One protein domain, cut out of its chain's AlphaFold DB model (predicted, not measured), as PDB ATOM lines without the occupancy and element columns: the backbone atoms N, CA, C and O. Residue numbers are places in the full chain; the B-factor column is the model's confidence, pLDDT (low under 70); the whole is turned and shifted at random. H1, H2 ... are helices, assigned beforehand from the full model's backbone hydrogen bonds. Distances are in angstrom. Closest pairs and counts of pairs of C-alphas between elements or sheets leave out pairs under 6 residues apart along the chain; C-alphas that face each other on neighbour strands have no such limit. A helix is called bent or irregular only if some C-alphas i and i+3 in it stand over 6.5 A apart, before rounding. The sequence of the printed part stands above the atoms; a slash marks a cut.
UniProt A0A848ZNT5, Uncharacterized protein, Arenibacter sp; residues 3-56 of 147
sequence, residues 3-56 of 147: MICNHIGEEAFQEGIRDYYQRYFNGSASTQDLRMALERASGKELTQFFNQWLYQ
ATOM      1  N   MET A   3     -10.359 -73.443 -20.335       66.62
ATOM      2  CA  MET A   3     -11.005 -74.295 -19.329       66.62
ATOM      3  C   MET A   3     -10.133 -75.449 -18.821       66.62
ATOM      4  O   MET A   3     -10.202 -75.773 -17.641       66.62
ATOM      5  N   ILE A   4      -9.303 -76.062 -19.675       72.44
ATOM      6  CA  ILE A   4      -8.415 -77.146 -19.227       72.44
ATOM      7  C   ILE A   4      -7.290 -76.612 -18.340       72.44
ATOM      8  O   ILE A   4      -6.997 -77.220 -17.319       72.44
ATOM      9  N   CYS A   5      -6.743 -75.440 -18.680       71.44
ATOM     10  CA  CYS A   5      -5.738 -74.737 -17.887       71.44
ATOM     11  C   CYS A   5      -6.292 -74.392 -16.495       71.44
ATOM     12  O   CYS A   5      -5.687 -74.749 -15.492       71.44
ATOM     13  N   ASN A   6      -7.514 -73.847 -16.421       71.88
ATOM     14  CA  ASN A   6      -8.185 -73.591 -15.139       71.88
ATOM     15  C   ASN A   6      -8.481 -74.877 -14.344       71.88
ATOM     16  O   ASN A   6      -8.534 -74.844 -13.117       71.88
ATOM     17  N   HIS A   7      -8.680 -76.016 -15.013       72.50
ATOM     18  CA  HIS A   7      -8.997 -77.282 -14.349       72.50
ATOM     19  C   HIS A   7      -7.766 -77.984 -13.752       72.50
ATOM     20  O   HIS A   7      -7.838 -78.547 -12.653       72.50
ATOM     21  N   ILE A   8      -6.639 -77.976 -14.469       78.06
ATOM     22  CA  ILE A   8      -5.410 -78.670 -14.050       78.06
ATOM     23  C   ILE A   8      -4.365 -77.751 -13.416       78.06
ATOM     24  O   ILE A   8      -3.470 -78.254 -12.747       78.06
ATOM     25  N   GLY A   9      -4.521 -76.437 -13.555       78.06
ATOM     26  CA  GLY A   9      -3.537 -75.438 -13.154       78.06
ATOM     27  C   GLY A   9      -2.593 -75.081 -14.303       78.06
ATOM     28  O   GLY A   9      -2.276 -75.915 -15.151       78.06
ATOM     29  N   GLU A  10      -2.144 -73.827 -14.328       81.38
ATOM     30  CA  GLU A  10      -1.302 -73.301 -15.407       81.38
ATOM     31  C   GLU A  10       0.058 -74.002 -15.493       81.38
ATOM     32  O   GLU A  10       0.505 -74.342 -16.587       81.38
ATOM     33  N   GLU A  11       0.676 -74.289 -14.350       82.06
ATOM     34  CA  GLU A  11       1.979 -74.954 -14.276       82.06
ATOM     35  C   GLU A  11       1.928 -76.370 -14.871       82.06
ATOM     36  O   GLU A  11       2.662 -76.679 -15.812       82.06
ATOM     37  N   ALA A  12       0.968 -77.188 -14.427       81.62
ATOM     38  CA  ALA A  12       0.752 -78.535 -14.958       81.62
ATOM     39  C   ALA A  12       0.348 -78.523 -16.443       81.62
ATOM     40  O   ALA A  12       0.697 -79.428 -17.204       81.62
ATOM     41  N   PHE A  13      -0.380 -77.491 -16.882       82.06
ATOM     42  CA  PHE A  13      -0.716 -77.314 -18.291       82.06
ATOM     43  C   PHE A  13       0.528 -77.026 -19.137       82.06
ATOM     44  O   PHE A  13       0.728 -77.679 -20.163       82.06
ATOM     45  N   GLN A  14       1.383 -76.094 -18.713       81.50
ATOM     46  CA  GLN A  14       2.616 -75.776 -19.432       81.50
ATOM     47  C   GLN A  14       3.576 -76.969 -19.474       81.50
ATOM     48  O   GLN A  14       4.155 -77.246 -20.528       81.50
ATOM     49  N   GLU A  15       3.714 -77.700 -18.366       85.50
ATOM     50  CA  GLU A  15       4.551 -78.897 -18.294       85.50
ATOM     51  C   GLU A  15       4.049 -79.996 -19.240       85.50
ATOM     52  O   GLU A  15       4.816 -80.499 -20.064       85.50
ATOM     53  N   GLY A  16       2.751 -80.312 -19.207       82.81
ATOM     54  CA  GLY A  16       2.183 -81.348 -20.070       82.81
ATOM     55  C   GLY A  16       2.216 -80.980 -21.558       82.81
ATOM     56  O   GLY A  16       2.464 -81.845 -22.398       82.81
ATOM     57  N   ILE A  17       2.051 -79.698 -21.905       82.69
ATOM     58  CA  ILE A  17       2.240 -79.216 -23.283       82.69
ATOM     59  C   ILE A  17       3.705 -79.347 -23.706       82.69
ATOM     60  O   ILE A  17       3.973 -79.786 -24.824       82.69
ATOM     61  N   ARG A  18       4.664 -79.011 -22.836       83.69
ATOM     62  CA  ARG A  18       6.095 -79.139 -23.142       83.69
ATOM     63  C   ARG A  18       6.501 -80.600 -23.359       83.69
ATOM     64  O   ARG A  18       7.183 -80.874 -24.343       83.69
ATOM     65  N   ASP A  19       6.052 -81.521 -22.504       82.75
ATOM     66  CA  ASP A  19       6.299 -82.967 -22.650       82.75
ATOM     67  C   ASP A  19       5.674 -83.512 -23.946       82.75
ATOM     68  O   ASP A  19       6.322 -84.231 -24.708       82.75
ATOM     69  N   TYR A  20       4.443 -83.097 -24.260       81.50
ATOM     70  CA  TYR A  20       3.787 -83.435 -25.523       81.50
ATOM     71  C   TYR A  20       4.575 -82.924 -26.739       81.50
ATOM     72  O   TYR A  20       4.887 -83.694 -27.647       81.50
ATOM     73  N   TYR A  21       4.960 -81.645 -26.752       79.38
ATOM     74  CA  TYR A  21       5.742 -81.084 -27.853       79.38
ATOM     75  C   TYR A  21       7.097 -81.772 -28.003       79.38
ATOM     76  O   TYR A  21       7.484 -82.054 -29.128       79.38
ATOM     77  N   GLN A  22       7.802 -82.096 -26.913       79.50
ATOM     78  CA  GLN A  22       9.083 -82.806 -26.990       79.50
ATOM     79  C   GLN A  22       8.946 -84.214 -27.578       79.50
ATOM     80  O   GLN A  22       9.796 -84.635 -28.362       79.50
ATOM     81  N   ARG A  23       7.880 -84.943 -27.231       74.25
ATOM     82  CA  ARG A  23       7.672 -86.324 -27.693       74.25
ATOM     83  C   ARG A  23       7.190 -86.420 -29.133       74.25
ATOM     84  O   ARG A  23       7.513 -87.393 -29.808       74.25
ATOM     85  N   TYR A  24       6.433 -85.431 -29.601       74.75
ATOM     86  CA  TYR A  24       5.774 -85.488 -30.906       74.75
ATOM     87  C   TYR A  24       6.203 -84.372 -31.869       74.75
ATOM     88  O   TYR A  24       5.566 -84.184 -32.902       74.75
ATOM     89  N   PHE A  25       7.310 -83.675 -31.582       57.22
ATOM     90  CA  PHE A  25       7.842 -82.559 -32.382       57.22
ATOM     91  C   PHE A  25       7.969 -82.867 -33.887       57.22
ATOM     92  O   PHE A  25       7.783 -81.975 -34.707       57.22
ATOM     93  N   ASN A  26       8.229 -84.131 -34.248       51.19
ATOM     94  CA  ASN A  26       8.390 -84.601 -35.631       51.19
ATOM     95  C   ASN A  26       7.422 -85.746 -36.012       51.19
ATOM     96  O   ASN A  26       7.709 -86.506 -36.936       51.19
ATOM     97  N   GLY A  27       6.306 -85.920 -35.295       59.19
ATOM     98  CA  GLY A  27       5.385 -87.046 -35.492       59.19
ATOM     99  C   GLY A  27       3.915 -86.644 -35.600       59.19
ATOM    100  O   GLY A  27       3.529 -85.523 -35.282       59.19
ATOM    101  N   SER A  28       3.071 -87.587 -36.024       56.72
ATOM    102  CA  SER A  28       1.616 -87.449 -35.907       56.72
ATOM    103  C   SER A  28       1.214 -87.681 -34.458       56.72
ATOM    104  O   SER A  28       1.423 -88.770 -33.927       56.72
ATOM    105  N   ALA A  29       0.625 -86.674 -33.829       68.44
ATOM    106  CA  ALA A  29       0.084 -86.791 -32.488       68.44
ATOM    107  C   ALA A  29      -1.439 -86.759 -32.525       68.44
ATOM    108  O   ALA A  29      -2.048 -85.950 -33.230       68.44
ATOM    109  N   SER A  30      -2.057 -87.662 -31.771       74.62
ATOM    110  CA  SER A  30      -3.503 -87.698 -31.613       74.62
ATOM    111  C   SER A  30      -3.928 -86.891 -30.391       74.62
ATOM    112  O   SER A  30      -3.162 -86.663 -29.452       74.62
ATOM    113  N   THR A  31      -5.203 -86.512 -30.332       74.38
ATOM    114  CA  THR A  31      -5.732 -85.835 -29.143       74.38
ATOM    115  C   THR A  31      -5.695 -86.710 -27.885       74.38
ATOM    116  O   THR A  31      -5.731 -86.200 -26.765       74.38
ATOM    117  N   GLN A  32      -5.574 -88.029 -28.053       77.56
ATOM    118  CA  GLN A  32      -5.380 -88.969 -26.957       77.56
ATOM    119  C   GLN A  32      -3.966 -88.879 -26.368       77.56
ATOM    120  O   GLN A  32      -3.827 -88.932 -25.146       77.56
ATOM    121  N   ASP A  33      -2.945 -88.666 -27.202       80.81
ATOM    122  CA  ASP A  33      -1.566 -88.437 -26.752       80.81
ATOM    123  C   ASP A  33      -1.459 -87.139 -25.938       80.81
ATOM    124  O   ASP A  33      -0.828 -87.112 -24.879       80.81
ATOM    125  N   LEU A  34      -2.161 -86.087 -26.381       80.06
ATOM    126  CA  LEU A  34      -2.260 -84.822 -25.650       80.06
ATOM    127  C   LEU A  34      -2.916 -85.015 -24.277       80.06
ATOM    128  O   LEU A  34      -2.398 -84.524 -23.274       80.06
ATOM    129  N   ARG A  35      -4.035 -85.751 -24.209       83.06
ATOM    130  CA  ARG A  35      -4.703 -86.068 -22.937       83.06
ATOM    131  C   ARG A  35      -3.743 -86.772 -21.981       83.06
ATOM    132  O   ARG A  35      -3.624 -86.349 -20.840       83.06
ATOM    133  N   MET A  36      -3.034 -87.799 -22.449       82.06
ATOM    134  CA  MET A  36      -2.111 -88.566 -21.607       82.06
ATOM    135  C   MET A  36      -0.949 -87.720 -21.076       82.06
ATOM    136  O   MET A  36      -0.557 -87.894 -19.925       82.06
ATOM    137  N   ALA A  37      -0.400 -86.803 -21.879       84.44
ATOM    138  CA  ALA A  37       0.654 -85.895 -21.424       84.44
ATOM    139  C   ALA A  37       0.156 -84.949 -20.314       84.44
ATOM    140  O   ALA A  37       0.823 -84.782 -19.293       84.44
ATOM    141  N   LEU A  38      -1.055 -84.401 -20.460       83.31
ATOM    142  CA  LEU A  38      -1.670 -83.525 -19.456       83.31
ATOM    143  C   LEU A  38      -2.096 -84.279 -18.183       83.31
ATOM    144  O   LEU A  38      -1.972 -83.740 -17.083       83.31
ATOM    145  N   GLU A  39      -2.571 -85.521 -18.294       85.00
ATOM    146  CA  GLU A  39      -2.877 -86.375 -17.133       85.00
ATOM    147  C   GLU A  39      -1.613 -86.706 -16.336       85.00
ATOM    148  O   GLU A  39      -1.631 -86.642 -15.109       85.00
ATOM    149  N   ARG A  40      -0.494 -87.003 -17.016       83.38
ATOM    150  CA  ARG A  40       0.793 -87.253 -16.348       83.38
ATOM    151  C   ARG A  40       1.309 -86.028 -15.602       83.38
ATOM    152  O   ARG A  40       1.760 -86.183 -14.475       83.38
ATOM    153  N   ALA A  41       1.232 -84.847 -16.213       84.94
ATOM    154  CA  ALA A  41       1.701 -83.608 -15.593       84.94
ATOM    155  C   ALA A  41       0.804 -83.155 -14.426       84.94
ATOM    156  O   ALA A  41       1.289 -82.646 -13.424       84.94
ATOM    157  N   SER A  42      -0.514 -83.354 -14.526       81.88
ATOM    158  CA  SER A  42      -1.466 -82.886 -13.504       81.88
ATOM    159  C   SER A  42      -1.812 -83.907 -12.419       81.88
ATOM    160  O   SER A  42      -2.388 -83.534 -11.397       81.88
ATOM    161  N   GLY A  43      -1.546 -85.197 -12.651       82.56
ATOM    162  CA  GLY A  43      -1.968 -86.293 -11.775       82.56
ATOM    163  C   GLY A  43      -3.489 -86.501 -11.701       82.56
ATOM    164  O   GLY A  43      -3.960 -87.254 -10.850       82.56
ATOM    165  N   LYS A  44      -4.272 -85.830 -12.556       78.62
ATOM    166  CA  LYS A  44      -5.741 -85.902 -12.591       78.62
ATOM    167  C   LYS A  44      -6.211 -86.742 -13.772       78.62
ATOM    168  O   LYS A  44      -5.614 -86.692 -14.841       78.62
ATOM    169  N   GLU A  45      -7.320 -87.459 -13.606       80.94
ATOM    170  CA  GLU A  45      -7.992 -88.131 -14.722       80.94
ATOM    171  C   GLU A  45      -8.758 -87.099 -15.567       80.94
ATOM    172  O   GLU A  45      -9.682 -86.438 -15.089       80.94
ATOM    173  N   LEU A  46      -8.379 -86.950 -16.838       80.06
ATOM    174  CA  LEU A  46      -8.952 -85.984 -17.780       80.06
ATOM    175  C   LEU A  46      -9.857 -86.648 -18.819       80.06
ATOM    176  O   LEU A  46     -10.424 -85.954 -19.662       80.06
ATOM    177  N   THR A  47     -10.045 -87.967 -18.760       77.31
ATOM    178  CA  THR A  47     -10.959 -88.717 -19.637       77.31
ATOM    179  C   THR A  47     -12.352 -88.098 -19.665       77.31
ATOM    180  O   THR A  47     -12.882 -87.817 -20.741       77.31
ATOM    181  N   GLN A  48     -12.932 -87.812 -18.497       70.88
ATOM    182  CA  GLN A  48     -14.248 -87.180 -18.412       70.88
ATOM    183  C   GLN A  48     -14.238 -85.752 -18.973       70.88
ATOM    184  O   GLN A  48     -15.163 -85.375 -19.688       70.88
ATOM    185  N   PHE A  49     -13.179 -84.978 -18.718       74.88
ATOM    186  CA  PHE A  49     -13.038 -83.616 -19.233       74.88
ATOM    187  C   PHE A  49     -12.964 -83.597 -20.767       74.88
ATOM    188  O   PHE A  49     -13.713 -82.869 -21.415       74.88
ATOM    189  N   PHE A  50     -12.109 -84.424 -21.371       74.38
ATOM    190  CA  PHE A  50     -12.001 -84.532 -22.828       74.38
ATOM    191  C   PHE A  50     -13.296 -85.074 -23.439       74.38
ATOM    192  O   PHE A  50     -13.775 -84.539 -24.435       74.38
ATOM    193  N   ASN A  51     -13.927 -86.074 -22.822       72.44
ATOM    194  CA  ASN A  51     -15.233 -86.548 -23.278       72.44
ATOM    195  C   ASN A  51     -16.283 -85.437 -23.268       72.44
ATOM    196  O   ASN A  51     -17.030 -85.316 -24.234       72.44
ATOM    197  N   GLN A  52     -16.298 -84.604 -22.229       68.62
ATOM    198  CA  GLN A  52     -17.279 -83.540 -22.056       68.62
ATOM    199  C   GLN A  52     -17.038 -82.324 -22.962       68.62
ATOM    200  O   GLN A  52     -17.991 -81.746 -23.470       68.62
ATOM    201  N   TRP A  53     -15.785 -81.930 -23.182       68.62
ATOM    202  CA  TRP A  53     -15.463 -80.671 -23.868       68.62
ATOM    203  C   TRP A  53     -14.921 -80.838 -25.284       68.62
ATOM    204  O   TRP A  53     -15.021 -79.909 -26.083       68.62
ATOM    205  N   LEU A  54     -14.329 -81.990 -25.596       68.50
ATOM    206  CA  LEU A  54     -13.737 -82.262 -26.903       68.50
ATOM    207  C   LEU A  54     -14.605 -83.208 -27.739       68.50
ATOM    208  O   LEU A  54     -14.799 -82.959 -28.926       68.50
ATOM    209  N   TYR A  55     -15.121 -84.288 -27.143       63.16
ATOM    210  CA  TYR A  55     -15.864 -85.316 -27.886       63.16
ATOM    211  C   TYR A  55     -17.387 -85.119 -27.856       63.16
ATOM    212  O   TYR A  55     -18.080 -85.492 -28.806       63.16
ATOM    213  N   GLN A  56     -17.935 -84.512 -26.802       62.41
ATOM    214  CA  GLN A  56     -19.337 -84.104 -26.745       62.41
ATOM    215  C   GLN A  56     -19.525 -82.772 -27.476       62.41
ATOM    216  O   GLN A  56     -19.405 -81.693 -26.906       62.41
TER     217      GLN A  56
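What this domain is: This is residues 3 to 56 of the 147 residues of an uncharacterized protein of Arenibacter sp (UniProt A0A848ZNT5). Two longer helices, H2 and H3, pack on each other slantwise and run opposite ways, and the two shorter helices, H1 and H4, sit loosely beside this pair at one end of the longest axis. H3 lies between H2 and H4, while H1 sits near the beginning of H2 and the end of H3; the loop of residues 25 to 30, which joins H2 to H3, makes the other end of the longest axis. The printed part has 54 residues with four named helices, in the order H1, H2, H3, H4, and no named strand, and its class is all helix. It is compact, with a radius of gyration of the C-alphas of 10.7 A, and the C-alphas span 29 by 24 by 15 A along their three main axes.

How they stand to each other: The longest helix is H2, residues 10 to 24, and it touches H3, residues 31 to 42. The closest C-alphas of the two are those of Gly 16 and Leu 38, 4.5 A apart, and 22 pairs of C-alphas are within 8 A. H2 and H3 run opposite ways at a steep tilt of 46 degrees, with their centres 8.4 A apart. H4, residues 47 to 55, is close to H3 but not clearly touching it. The closest C-alphas of H3 and H4 are those of Arg 35 and Phe 50, 7.5 A apart, and these two helices run opposite ways at a steep tilt of 41 degrees. H2 and H4 are apart. H1, residues 3 to 8, touches no helix but is near H2, H3 and H4. It is close to H2 but not clearly touching, with the C-alphas of Cys 5 and Phe 13 the closest at 5.7 A, and the two are about perpendicular at 85 degrees. It is also close to H3 but not clearly touching, with the C-alphas of Ile 8 and Ser 42 the closest at 5.8 A, and the two run the same way at a steep tilt of 44 degrees. H1 and H4 are also close but not clearly touching: their closest C-alphas, those of Ile 4 and Phe 49, are 8.0 A apart, and the helices run opposite ways at a shallow tilt of 14 degrees. In H1, H2 and H3 every O i to N i+4 pair is within hydrogen-bond range; in H4 it is 4 of 5.

Where its parts are: H2 runs from Glu 10, C-alpha at (-1.302, -73.301, -15.407), to Tyr 24, C-alpha at (5.774, -85.488, -30.906), 20.9 A from first to last C-alpha. H3 runs from Thr 31 to Ser 42, 16.5 A. H4 runs from Thr 47 to Tyr 55, 10.2 A, and its last C-alpha is at (-15.864, -85.316, -27.886). H4 is neither bent nor irregular, but only just: C-alphas 52 and 55 are 6.3 A apart. H1 runs from Met 3, C-alpha at (-11.005, -74.295, -19.329), to Ile 8, 8.8 A.

The domain as a whole: The two C-alphas farthest apart are those of Asn 26 and Gln 56, at 29.1 A, and the C-alphas of the first and last printed residues, Met 3 and Gln 56, are 14.9 A apart. The printed part has no cut. The link from H1 to H2, 1 residue, and the link from H3 to H4, 4 residues, are tight; the link from H2 to H3, 6 residues, is short, and no link is long. The mean pLDDT of the printed part is 75.9, and the model's confidence is low, under 70, at residue 3, residues 25 to 29 and residues 52 to 56.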